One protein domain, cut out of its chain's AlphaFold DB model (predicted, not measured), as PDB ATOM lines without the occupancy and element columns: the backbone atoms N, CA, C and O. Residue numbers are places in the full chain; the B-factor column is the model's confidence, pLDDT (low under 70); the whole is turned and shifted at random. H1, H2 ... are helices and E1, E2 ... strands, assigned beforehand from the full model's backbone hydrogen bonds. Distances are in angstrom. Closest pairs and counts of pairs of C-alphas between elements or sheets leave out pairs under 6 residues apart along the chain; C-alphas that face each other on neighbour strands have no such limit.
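This is residues 50 to 139 of the 139 residues of an uncharacterized protein of Oscillospiraceae bacterium (UniProt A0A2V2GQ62). A small three-stranded sheet, built on a long hairpin of E1 and E2 with the shorter E3 beside E1, has H1 over one face and H3 across the other. H2 sits at the side, touching H1, and a long loop leads from it to H3. The printed part has 90 residues with three named helices and three named strands, in the order H1 E1 E2 H2 H3 E3; the sheet's order is E2 E1 E3, antiparallel, and the class is mixed. It is compact, with a radius of gyration of the C-alphas of 13.1 A and spans of 37 by 32 by 25 A.

E1, residues 76 to 84, is 22.7 A long and bends by 59 degrees at residue 81. E2, residues 87 to 95, is 24.7 A long; E3 is residues 132 to 136, ending at C-alpha 136 (140.182, 175.366, 163.154). H1, residues 59 to 71, begins at C-alpha 59 (129.334, 187.287, 160.894) and is 18.4 A long. H2 is residues 99 to 106 and H3 residues 123 to 130.

E1 and E2 form a hairpin, with N 80 and O 91 2.9 A apart; E1 and E3 are antiparallel, with N 132 and O 79 2.8 A apart. H1 lies over E3 at a height over the sheet of 8.5 A, with closest C-alphas Lys 66 and Tyr 135 at 5.5 A. H3, on the opposite face, lies over E1 at 7.5 A; the C-alphas of Phe 80 and Ile 127 come closest, 5.7 A. H2 only grazes the sheet. With residues 65 to 69 alone H1 touches H2, the closest C-alphas being Ala 68 and Phe 102 at 6.7 A. H1 and H3 are apart. In H1, H2 and H3 every O i to N i+4 pair is within hydrogen-bond range.

The C-alphas of Ser 86 and Asp 139 are the farthest apart, 38.8 A. The printed part has no cut. The link from H2 to H3 is long, 16 residues. Residues 50 to 52, 107 to 121 and 139 have pLDDT under 70.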
ATOM      1  N   ASN A  50     122.538 193.769 162.864       49.66
ATOM      2  CA  ASN A  50     123.289 192.518 163.043       49.66
ATOM      3  C   ASN A  50     122.759 191.868 164.336       49.66
ATOM      4  O   ASN A  50     123.406 191.980 165.375       49.66
ATOM      5  N   GLU A  51     121.572 191.244 164.301       56.94
ATOM      6  CA  GLU A  51     121.011 190.516 165.462       56.94
ATOM      7  C   GLU A  51     121.992 189.454 165.995       56.94
ATOM      8  O   GLU A  51     122.021 189.152 167.187       56.94
ATOM      9  N   PHE A  52     122.853 188.925 165.122       63.97
ATOM     10  CA  PHE A  52     123.776 187.847 165.445       63.97
ATOM     11  C   PHE A  52     125.224 188.338 165.490       63.97
ATOM     12  O   PHE A  52     125.837 188.666 164.468       63.97
ATOM     13  N   SER A  53     125.793 188.338 166.695       80.38
ATOM     14  CA  SER A  53     127.217 188.576 166.928       80.38
ATOM     15  C   SER A  53     127.805 187.522 167.864       80.38
ATOM     16  O   SER A  53     127.111 186.958 168.709       80.38
ATOM     17  N   VAL A  54     129.103 187.264 167.717       81.00
ATOM     18  CA  VAL A  54     129.876 186.411 168.624       81.00
ATOM     19  C   VAL A  54     130.900 187.291 169.320       81.00
ATOM     20  O   VAL A  54     131.838 187.768 168.685       81.00
ATOM     21  N   MET A  55     130.702 187.542 170.616       80.88
ATOM     22  CA  MET A  55     131.548 188.440 171.419       80.88
ATOM     23  C   MET A  55     131.792 189.809 170.753       80.88
ATOM     24  O   MET A  55     132.909 190.319 170.735       80.88
ATOM     25  N   GLY A  56     130.745 190.390 170.159       74.38
ATOM     26  CA  GLY A  56     130.820 191.684 169.476       74.38
ATOM     27  C   GLY A  56     131.376 191.633 168.049       74.38
ATOM     28  O   GLY A  56     131.405 192.666 167.382       74.38
ATOM     29  N   LEU A  57     131.768 190.456 167.542       75.06
ATOM     30  CA  LEU A  57     132.096 190.270 166.131       75.06
ATOM     31  C   LEU A  57     130.851 189.906 165.323       75.06
ATOM     32  O   LEU A  57     130.161 188.929 165.616       75.06
ATOM     33  N   SER A  58     130.600 190.666 164.263       77.25
ATOM     34  CA  SER A  58     129.615 190.320 163.237       77.25
ATOM     35  C   SER A  58     130.043 189.084 162.440       77.25
ATOM     36  O   SER A  58     131.230 188.758 162.342       77.25
ATOM     37  N   ILE A  59     129.081 188.435 161.781       76.56
ATOM     38  CA  ILE A  59     129.334 187.287 160.894       76.56
ATOM     39  C   ILE A  59     130.392 187.617 159.827       76.56
ATOM     40  O   ILE A  59     131.267 186.797 159.543       76.56
ATOM     41  N   TYR A  60     130.375 188.835 159.277       74.44
ATOM     42  CA  TYR A  60     131.353 189.280 158.280       74.44
ATOM     43  C   TYR A  60     132.769 189.387 158.849       74.44
ATOM     44  O   TYR A  60     133.724 188.945 158.209       74.44
ATOM     45  N   GLN A  61     132.913 189.918 160.065       74.75
ATOM     46  CA  GLN A  61     134.210 189.972 160.745       74.75
ATOM     47  C   GLN A  61     134.727 188.566 161.060       74.75
ATOM     48  O   GLN A  61     135.909 188.297 160.868       74.75
ATOM     49  N   ILE A  62     133.848 187.646 161.464       82.38
ATOM     50  CA  ILE A  62     134.213 186.240 161.686       82.38
ATOM     51  C   ILE A  62     134.678 185.585 160.378       82.38
ATOM     52  O   ILE A  62     135.669 184.856 160.376       82.38
ATOM     53  N   CYS A  63     133.997 185.849 159.260       80.94
ATOM     54  CA  CYS A  63     134.399 185.351 157.943       80.94
ATOM     55  C   CYS A  63     135.796 185.861 157.556       80.94
ATOM     56  O   CYS A  63     136.670 185.073 157.199       80.94
ATOM     57  N   PHE A  64     136.040 187.161 157.730       79.25
ATOM     58  CA  PHE A  64     137.348 187.763 157.485       79.25
ATOM     59  C   PHE A  64     138.451 187.148 158.362       79.25
ATOM     60  O   PHE A  64     139.510 186.789 157.851       79.25
ATOM     61  N   VAL A  65     138.186 186.945 159.657       83.25
ATOM     62  CA  VAL A  65     139.108 186.267 160.584       83.25
ATOM     63  C   VAL A  65     139.437 184.849 160.108       83.25
ATOM     64  O   VAL A  65     140.602 184.460 160.136       83.25
ATOM     65  N   LYS A  66     138.446 184.085 159.632       89.25
ATOM     66  CA  LYS A  66     138.651 182.725 159.102       89.25
ATOM     67  C   LYS A  66     139.525 182.715 157.850       89.25
ATOM     68  O   LYS A  66     140.443 181.904 157.767       89.25
ATOM     69  N   GLU A  67     139.252 183.592 156.888       83.50
ATOM     70  CA  GLU A  67     140.043 183.668 155.654       83.50
ATOM     71  C   GLU A  67     141.474 184.138 155.932       83.50
ATOM     72  O   GLU A  67     142.426 183.548 155.424       83.50
ATOM     73  N   ALA A  68     141.650 185.117 156.824       79.38
ATOM     74  CA  ALA A  68     142.972 185.511 157.293       79.38
ATOM     75  C   ALA A  68     143.689 184.345 157.998       79.38
ATOM     76  O   ALA A  68     144.857 184.089 157.723       79.38
ATOM     77  N   ALA A  69     143.007 183.585 158.857       88.06
ATOM     78  CA  ALA A  69     143.621 182.468 159.574       88.06
ATOM     79  C   ALA A  69     144.134 181.380 158.616       88.06
ATOM     80  O   ALA A  69     145.256 180.904 158.784       88.06
ATOM     81  N   LYS A  70     143.364 181.050 157.568       89.69
ATOM     82  CA  LYS A  70     143.816 180.156 156.485       89.69
ATOM     83  C   LYS A  70     145.054 180.704 155.785       89.69
ATOM     84  O   LYS A  70     146.018 179.978 155.565       89.69
ATOM     85  N   LEU A  71     145.016 181.986 155.436       84.19
ATOM     86  CA  LEU A  71     146.050 182.651 154.655       84.19
ATOM     87  C   LEU A  71     147.396 182.725 155.382       84.19
ATOM     88  O   LEU A  71     148.439 182.541 154.762       84.19
ATOM     89  N   TYR A  72     147.363 182.947 156.696       85.56
ATOM     90  CA  TYR A  72     148.549 182.946 157.553       85.56
ATOM     91  C   TYR A  72     148.900 181.548 158.090       85.56
ATOM     92  O   TYR A  72     149.786 181.415 158.933       85.56
ATOM     93  N   GLY A  73     148.232 180.497 157.599       90.38
ATOM     94  CA  GLY A  73     148.536 179.109 157.942       90.38
ATOM     95  C   GLY A  73     148.324 178.772 159.416       90.38
ATOM     96  O   GLY A  73     149.003 177.882 159.925       90.38
ATOM     97  N   LEU A  74     147.429 179.485 160.108       92.25
ATOM     98  CA  LEU A  74     147.108 179.196 161.502       92.25
ATOM     99  C   LEU A  74     146.432 177.824 161.614       92.25
ATOM    100  O   LEU A  74     145.747 177.368 160.693       92.25
ATOM    101  N   ASP A  75     146.596 177.186 162.766       95.88
ATOM    102  CA  ASP A  75     145.936 175.925 163.105       95.88
ATOM    103  C   ASP A  75     144.597 176.203 163.786       95.88
ATOM    104  O   ASP A  75     143.596 175.534 163.518       95.88
ATOM    105  N   ARG A  76     144.565 177.229 164.645       94.81
ATOM    106  CA  ARG A  76     143.398 177.557 165.460       94.81
ATOM    107  C   ARG A  76     143.341 179.037 165.815       94.81
ATOM    108  O   ARG A  76     144.362 179.661 166.098       94.81
ATOM    109  N   VAL A  77     142.127 179.583 165.838       92.56
ATOM    110  CA  VAL A  77     141.827 180.922 166.364       92.56
ATOM    111  C   VAL A  77     140.620 180.829 167.285       92.56
ATOM    112  O   VAL A  77     139.552 180.373 166.871       92.56
ATOM    113  N   ILE A  78     140.787 181.278 168.523       92.19
ATOM    114  CA  ILE A  78     139.759 181.267 169.566       92.19
ATOM    115  C   ILE A  78     139.528 182.702 170.020       92.19
ATOM    116  O   ILE A  78     140.490 183.402 170.324       92.19
ATOM    117  N   ILE A  79     138.272 183.131 170.095       90.88
ATOM    118  CA  ILE A  79     137.898 184.378 170.763       90.88
ATOM    119  C   ILE A  79     137.418 184.079 172.177       90.88
ATOM    120  O   ILE A  79     136.646 183.149 172.383       90.88
ATOM    121  N   PHE A  80     137.887 184.842 173.155       86.94
ATOM    122  CA  PHE A  80     137.509 184.668 174.552       86.94
ATOM    123  C   PHE A  80     137.444 186.027 175.263       86.94
ATOM    124  O   PHE A  80     138.137 186.969 174.862       86.94
ATOM    125  N   PRO A  81     136.615 186.168 176.307       85.75
ATOM    126  CA  PRO A  81     136.552 187.395 177.080       85.75
ATOM    127  C   PRO A  81     137.766 187.491 178.016       85.75
ATOM    128  O   PRO A  81     138.066 186.553 178.753       85.75
ATOM    129  N   CYS A  82     138.462 188.629 178.008       79.88
ATOM    130  CA  CYS A  82     139.615 188.879 178.874       79.88
ATOM    131  C   CYS A  82     139.415 190.168 179.686       79.88
ATOM    132  O   CYS A  82     139.100 191.206 179.093       79.88
ATOM    133  N   PRO A  83     139.602 190.151 181.015       77.25
ATOM    134  CA  PRO A  83     139.549 191.358 181.830       77.25
ATOM    135  C   PRO A  83     140.834 192.184 181.655       77.25
ATOM    136  O   PRO A  83     141.897 191.843 182.173       77.25
ATOM    137  N   ILE A  84     140.743 193.299 180.932       73.88
ATOM    138  CA  ILE A  84     141.846 194.247 180.719       73.88
ATOM    139  C   ILE A  84     141.465 195.558 181.400       73.88
ATOM    140  O   ILE A  84     140.442 196.149 181.068       73.88
ATOM    141  N   ASN A  85     142.264 196.020 182.360       71.94
ATOM    142  CA  ASN A  85     141.966 197.208 183.174       71.94
ATOM    143  C   ASN A  85     140.537 197.229 183.758       71.94
ATOM    144  O   ASN A  85     139.864 198.254 183.742       71.94
ATOM    145  N   SER A  86     140.076 196.088 184.276       71.56
ATOM    146  CA  SER A  86     138.720 195.849 184.805       71.56
ATOM    147  C   SER A  86     137.590 195.960 183.770       71.56
ATOM    148  O   SER A  86     136.420 196.025 184.140       71.56
ATOM    149  N   VAL A  87     137.915 195.946 182.474       75.31
ATOM    150  CA  VAL A  87     136.951 195.944 181.366       75.31
ATOM    151  C   VAL A  87     137.047 194.626 180.604       75.31
ATOM    152  O   VAL A  87     138.116 194.240 180.123       75.31
ATOM    153  N   LEU A  88     135.916 193.931 180.465       75.81
ATOM    154  CA  LEU A  88     135.846 192.687 179.705       75.81
ATOM    155  C   LEU A  88     135.987 192.985 178.208       75.81
ATOM    156  O   LEU A  88     135.104 193.582 177.594       75.81
ATOM    157  N   THR A  89     137.109 192.571 177.632       78.81
ATOM    158  CA  THR A  89     137.476 192.862 176.246       78.81
ATOM    159  C   THR A  89     137.623 191.555 175.461       78.81
ATOM    160  O   THR A  89     138.329 190.654 175.926       78.81
ATOM    161  N   PRO A  90     136.998 191.415 174.277       82.12
ATOM    162  CA  PRO A  90     137.193 190.247 173.426       82.12
ATOM    163  C   PRO A  90     138.649 190.145 172.968       82.12
ATOM    164  O   PRO A  90     139.213 191.093 172.421       82.12
ATOM    165  N   CYS A  91     139.252 188.987 173.195       82.38
ATOM    166  CA  CYS A  91     140.654 188.712 172.921       82.38
ATOM    167  C   CYS A  91     140.797 187.464 172.055       82.38
ATOM    168  O   CYS A  91     139.960 186.567 172.115       82.38
ATOM    169  N   LEU A  92     141.862 187.404 171.255       86.19
ATOM    170  CA  LEU A  92     142.148 186.260 170.392       86.19
ATOM    171  C   LEU A  92     143.306 185.434 170.954       86.19
ATOM    172  O   LEU A  92     144.384 185.969 171.210       86.19
ATOM    173  N   ASN A  93     143.092 184.128 171.084       89.00
ATOM    174  CA  ASN A  93     144.153 183.134 171.195       89.00
ATOM    175  C   ASN A  93     144.386 182.517 169.811       89.00
ATOM    176  O   ASN A  93     143.431 182.162 169.120       89.00
ATOM    177  N   MET A  94     145.645 182.425 169.393       91.25
ATOM    178  CA  MET A  94     146.046 181.979 168.056       91.25
ATOM    179  C   MET A  94     147.124 180.911 168.193       91.25
ATOM    180  O   MET A  94     148.049 181.075 168.988       91.25
ATOM    181  N   GLU A  95     147.014 179.844 167.410       91.75
ATOM    182  CA  GLU A  95     147.938 178.706 167.428       91.75
ATOM    183  C   GLU A  95     148.399 178.378 166.002       91.75
ATOM    184  O   GLU A  95     147.604 178.453 165.058       91.75
ATOM    185  N   GLY A  96     149.672 177.999 165.854       92.81
ATOM    186  CA  GLY A  96     150.291 177.651 164.569       92.81
ATOM    187  C   GLY A  96     150.595 178.852 163.664       92.81
ATOM    188  O   GLY A  96     150.338 179.996 164.025       92.81
ATOM    189  N   GLY A  97     151.140 178.577 162.476       91.94
ATOM    190  CA  GLY A  97     151.327 179.547 161.385       91.94
ATOM    191  C   GLY A  97     152.088 180.840 161.720       91.94
ATOM    192  O   GLY A  97     152.897 180.904 162.646       91.94
ATOM    193  N   ASP A  98     151.828 181.888 160.932       89.00
ATOM    194  CA  ASP A  98     152.376 183.238 161.130       89.00
ATOM    195  C   ASP A  98     151.412 184.121 161.940       89.00
ATOM    196  O   ASP A  98     150.674 184.963 161.416       89.00
ATOM    197  N   ILE A  99     151.447 183.942 163.263       88.31
ATOM    198  CA  ILE A  99     150.646 184.721 164.220       88.31
ATOM    199  C   ILE A  99     150.951 186.220 164.118       88.31
ATOM    200  O   ILE A  99     150.049 187.048 164.235       88.31
ATOM    201  N   THR A 100     152.214 186.590 163.889       84.69
ATOM    202  CA  THR A 100     152.616 188.004 163.875       84.69
ATOM    203  C   THR A 100     152.063 188.714 162.641       84.69
ATOM    204  O   THR A 100     151.557 189.836 162.751       84.69
ATOM    205  N   GLY A 101     152.124 188.071 161.473       80.50
ATOM    206  CA  GLY A 101     151.504 188.566 160.244       80.50
ATOM    207  C   GLY A 101     149.988 188.684 160.374       80.50
ATOM    208  O   GLY A 101     149.418 189.729 160.052       80.50
ATOM    209  N   PHE A 102     149.345 187.670 160.955       82.56
ATOM    210  CA  PHE A 102     147.908 187.684 161.215       82.56
ATOM    211  C   PHE A 102     147.484 188.827 162.156       82.56
ATOM    212  O   PHE A 102     146.545 189.563 161.849       82.56
ATOM    213  N   GLN A 103     148.204 189.041 163.264       77.81
ATOM    214  CA  GLN A 103     147.936 190.145 164.196       77.81
ATOM    215  C   GLN A 103     148.061 191.514 163.516       77.81
ATOM    216  O   GLN A 103     147.176 192.361 163.656       77.81
ATOM    217  N   LYS A 104     149.122 191.711 162.719       76.81
ATOM    218  CA  LYS A 104     149.318 192.939 161.934       76.81
ATOM    219  C   LYS A 104     148.180 193.172 160.940       76.81
ATOM    220  O   LYS A 104     147.712 194.300 160.828       76.81
ATOM    221  N   MET A 105     147.716 192.123 160.257       74.44
ATOM    222  CA  MET A 105     146.609 192.200 159.299       74.44
ATOM    223  C   MET A 105     145.290 192.613 159.958       74.44
ATOM    224  O   MET A 105     144.566 193.446 159.418       74.44
ATOM    225  N   LEU A 106     144.978 192.042 161.124       70.69
ATOM    226  CA  LEU A 106     143.763 192.381 161.867       70.69
ATOM    227  C   LEU A 106     143.849 193.740 162.581       70.69
ATOM    228  O   LEU A 106     142.852 194.193 163.140       70.69
ATOM    229  N   GLY A 107     145.023 194.380 162.607       66.38
ATOM    230  CA  GLY A 107     145.254 195.596 163.389       66.38
ATOM    231  C   GLY A 107     145.144 195.367 164.901       66.38
ATOM    232  O   GLY A 107     144.955 196.320 165.655       66.38
ATOM    233  N   VAL A 108     145.246 194.113 165.353       65.94
ATOM    234  CA  VAL A 108     145.188 193.766 166.776       65.94
ATOM    235  C   VAL A 108     146.593 193.779 167.352       65.94
ATOM    236  O   VAL A 108     147.525 193.184 166.811       65.94
ATOM    237  N   SER A 109     146.759 194.485 168.467       58.75
ATOM    238  CA  SER A 109     148.026 194.459 169.190       58.75
ATOM    239  C   SER A 109     148.222 193.090 169.848       58.75
ATOM    240  O   SER A 109     147.241 192.500 170.311       58.75
ATOM    241  N   PRO A 110     149.467 192.590 169.944       62.81
ATOM    242  CA  PRO A 110     149.759 191.417 170.752       62.81
ATOM    243  C   PRO A 110     149.222 191.626 172.169       62.81
ATOM    244  O   PRO A 110     149.444 192.686 172.761       62.81
ATOM    245  N   LEU A 111     148.524 190.626 172.711       62.59
ATOM    246  CA  LEU A 111     148.043 190.671 174.090       62.59
ATOM    247  C   LEU A 111     149.243 190.765 175.031       62.59
ATOM    248  O   LEU A 111     149.955 189.785 175.266       62.59
ATOM    249  N   LYS A 112     149.485 191.961 175.567       57.66
ATOM    250  CA  LYS A 112     150.520 192.180 176.572       57.66
ATOM    251  C   LYS A 112     149.986 191.691 177.911       57.66
ATOM    252  O   LYS A 112     149.075 192.297 178.472       57.66
ATOM    253  N   ARG A 113     150.579 190.614 178.434       55.38
ATOM    254  CA  ARG A 113     150.192 190.010 179.724       55.38
ATOM    255  C   ARG A 113     150.196 191.019 180.880       55.38
ATOM    256  O   ARG A 113     149.386 190.907 181.782       55.38
ATOM    257  N   GLU A 114     151.045 192.040 180.798       50.84
ATOM    258  CA  GLU A 114     151.190 193.123 181.784       50.84
ATOM    259  C   GLU A 114     149.966 194.052 181.891       50.84
ATOM    260  O   GLU A 114     149.786 194.707 182.910       50.84
ATOM    261  N   SER A 115     149.115 194.113 180.860       54.41
ATOM    262  CA  SER A 115     147.887 194.935 180.855       54.41
ATOM    263  C   SER A 115     146.640 194.203 181.363       54.41
ATOM    264  O   SER A 115     145.560 194.790 181.447       54.41
ATOM    265  N   ILE A 116     146.771 192.920 181.698       60.12
ATOM    266  CA  ILE A 116     145.676 192.097 182.206       60.12
ATOM    267  C   ILE A 116     145.578 192.366 183.701       60.12
ATOM    268  O   ILE A 116     146.385 191.886 184.496       60.12
ATOM    269  N   THR A 117     144.612 193.190 184.090       54.72
ATOM    270  CA  THR A 117     144.355 193.421 185.506       54.72
ATOM    271  C   THR A 117     143.677 192.209 186.117       54.72
ATOM    272  O   THR A 117     142.829 191.566 185.502       54.72
ATOM    273  N   THR A 118     143.992 192.029 187.393       50.00
ATOM    274  CA  THR A 118     143.408 191.135 188.391       50.00
ATOM    275  C   THR A 118     143.909 189.695 188.459       50.00
ATOM    276  O   THR A 118     144.091 188.963 187.487       50.00
ATOM    277  N   SER A 119     144.078 189.322 189.723       53.44
ATOM    278  CA  SER A 119     144.364 188.039 190.357       53.44
ATOM    279  C   SER A 119     143.437 186.872 189.972       53.44
ATOM    280  O   SER A 119     143.576 185.794 190.536       53.44
ATOM    281  N   GLU A 120     142.519 187.066 189.019       50.94
ATOM    282  CA  GLU A 120     141.625 186.054 188.428       50.94
ATOM    283  C   GLU A 120     142.145 185.502 187.081       50.94
ATOM    284  O   GLU A 120     141.533 184.630 186.466       50.94
ATOM    285  N   SER A 121     143.278 186.006 186.591       57.19
ATOM    286  CA  SER A 121     143.780 185.813 185.223       57.19
ATOM    287  C   SER A 121     144.458 184.458 184.966       57.19
ATOM    288  O   SER A 121     145.591 184.387 184.486       57.19
ATOM    289  N   ASN A 122     143.751 183.347 185.184       73.25
ATOM    290  CA  ASN A 122     144.120 182.095 184.523       73.25
ATOM    291  C   ASN A 122     143.557 182.113 183.092       73.25
ATOM    292  O   ASN A 122     142.496 181.560 182.821       73.25
ATOM    293  N   LEU A 123     144.254 182.803 182.180       77.25
ATOM    294  CA  LEU A 123     143.897 182.883 180.755       77.25
ATOM    295  C   LEU A 123     143.526 181.515 180.148       77.25
ATOM    296  O   LEU A 123     142.490 181.445 179.489       77.25
ATOM    297  N   PRO A 124     144.291 180.427 180.390       82.88
ATOM    298  CA  PRO A 124     143.882 179.079 180.008       82.88
ATOM    299  C   PRO A 124     142.467 178.697 180.457       82.88
ATOM    300  O   PRO A 124     141.694 178.217 179.637       82.88
ATOM    301  N   ALA A 125     142.098 178.965 181.714       85.75
ATOM    302  CA  ALA A 125     140.769 178.640 182.235       85.75
ATOM    303  C   ALA A 125     139.664 179.474 181.569       85.75
ATOM    304  O   ALA A 125     138.587 178.955 181.292       85.75
ATOM    305  N   LEU A 126     139.926 180.748 181.257       84.38
ATOM    306  CA  LEU A 126     138.971 181.592 180.527       84.38
ATOM    307  C   LEU A 126     138.778 181.121 179.080       84.38
ATOM    308  O   LEU A 126     137.652 181.098 178.583       84.38
ATOM    309  N   ILE A 127     139.862 180.726 178.410       87.94
ATOM    310  CA  ILE A 127     139.811 180.145 177.063       87.94
ATOM    311  C   ILE A 127     139.053 178.814 177.089       87.94
ATOM    312  O   ILE A 127     138.264 178.548 176.190       87.94
ATOM    313  N   GLU A 128     139.264 177.990 178.111       88.62
ATOM    314  CA  GLU A 128     138.581 176.706 178.262       88.62
ATOM    315  C   GLU A 128     137.080 176.870 178.539       88.62
ATOM    316  O   GLU A 128     136.263 176.217 177.896       88.62
ATOM    317  N   GLN A 129     136.704 177.763 179.459       89.25
ATOM    318  CA  GLN A 129     135.310 177.939 179.878       89.25
ATOM    319  C   GLN A 129     134.476 178.751 178.887       89.25
ATOM    320  O   GLN A 129     133.293 178.470 178.699       89.25
ATOM    321  N   TYR A 130     135.072 179.774 178.275       89.19
ATOM    322  CA  TYR A 130     134.341 180.766 177.486       89.19
ATOM    323  C   TYR A 130     134.848 180.899 176.052       89.19
ATOM    324  O   TYR A 130     134.239 181.620 175.265       89.19
ATOM    325  N   GLY A 131     135.954 180.247 175.691       90.69
ATOM    326  CA  GLY A 131     136.547 180.380 174.368       90.69
ATOM    327  C   GLY A 131     135.659 179.818 173.264       90.69
ATOM    328  O   GLY A 131     135.226 178.668 173.298       90.69
ATOM    329  N   ILE A 132     135.440 180.624 172.229       93.69
ATOM    330  CA  ILE A 132     134.725 180.230 171.018       93.69
ATOM    331  C   ILE A 132     135.731 180.075 169.887       93.69
ATOM    332  O   ILE A 132     136.449 181.009 169.531       93.69
ATOM    333  N   ILE A 133     135.772 178.887 169.290       94.75
ATOM    334  CA  ILE A 133     136.643 178.604 168.150       94.75
ATOM    335  C   ILE A 133     136.074 179.313 166.918       94.75
ATOM    336  O   ILE A 133     135.044 178.916 166.372       94.75
ATOM    337  N   LEU A 134     136.761 180.356 166.460       91.50
ATOM    338  CA  LEU A 134     136.423 181.043 165.216       91.50
ATOM    339  C   LEU A 134     136.961 180.286 164.009       91.50
ATOM    340  O   LEU A 134     136.312 180.256 162.969       91.50
ATOM    341  N   TYR A 135     138.127 179.662 164.136       94.31
ATOM    342  CA  TYR A 135     138.749 178.902 163.064       94.31
ATOM    343  C   TYR A 135     139.510 177.704 163.631       94.31
ATOM    344  O   TYR A 135     140.180 177.816 164.654       94.31
ATOM    345  N   GLN A 136     139.409 176.580 162.932       96.38
ATOM    346  CA  GLN A 136     140.182 175.366 163.154       96.38
ATOM    347  C   GLN A 136     140.553 174.837 161.771       96.38
ATOM    348  O   GLN A 136     139.660 174.655 160.932       96.38
ATOM    349  N   ARG A 137     141.843 174.608 161.517       92.75
ATOM    350  CA  ARG A 137     142.272 173.928 160.295       92.75
ATOM    351  C   ARG A 137     141.668 172.525 160.301       92.75
ATOM    352  O   ARG A 137     141.744 171.822 161.304       92.75
ATOM    353  N   LYS A 138     141.015 172.163 159.202       85.06
ATOM    354  CA  LYS A 138     140.599 170.782 158.958       85.06
ATOM    355  C   LYS A 138     141.761 170.082 158.273       85.06
ATOM    356  O   LYS A 138     142.301 170.646 157.320       85.06
ATOM    357  N   ASP A 139     142.132 168.929 158.807       67.31
ATOM    358  CA  ASP A 139     143.093 168.019 158.186       67.31
ATOM    359  C   ASP A 139     142.531 167.422 156.886       67.31
ATOM    360  O   ASP A 139     141.289 167.237 156.804       67.31
TER     361      ASP A 139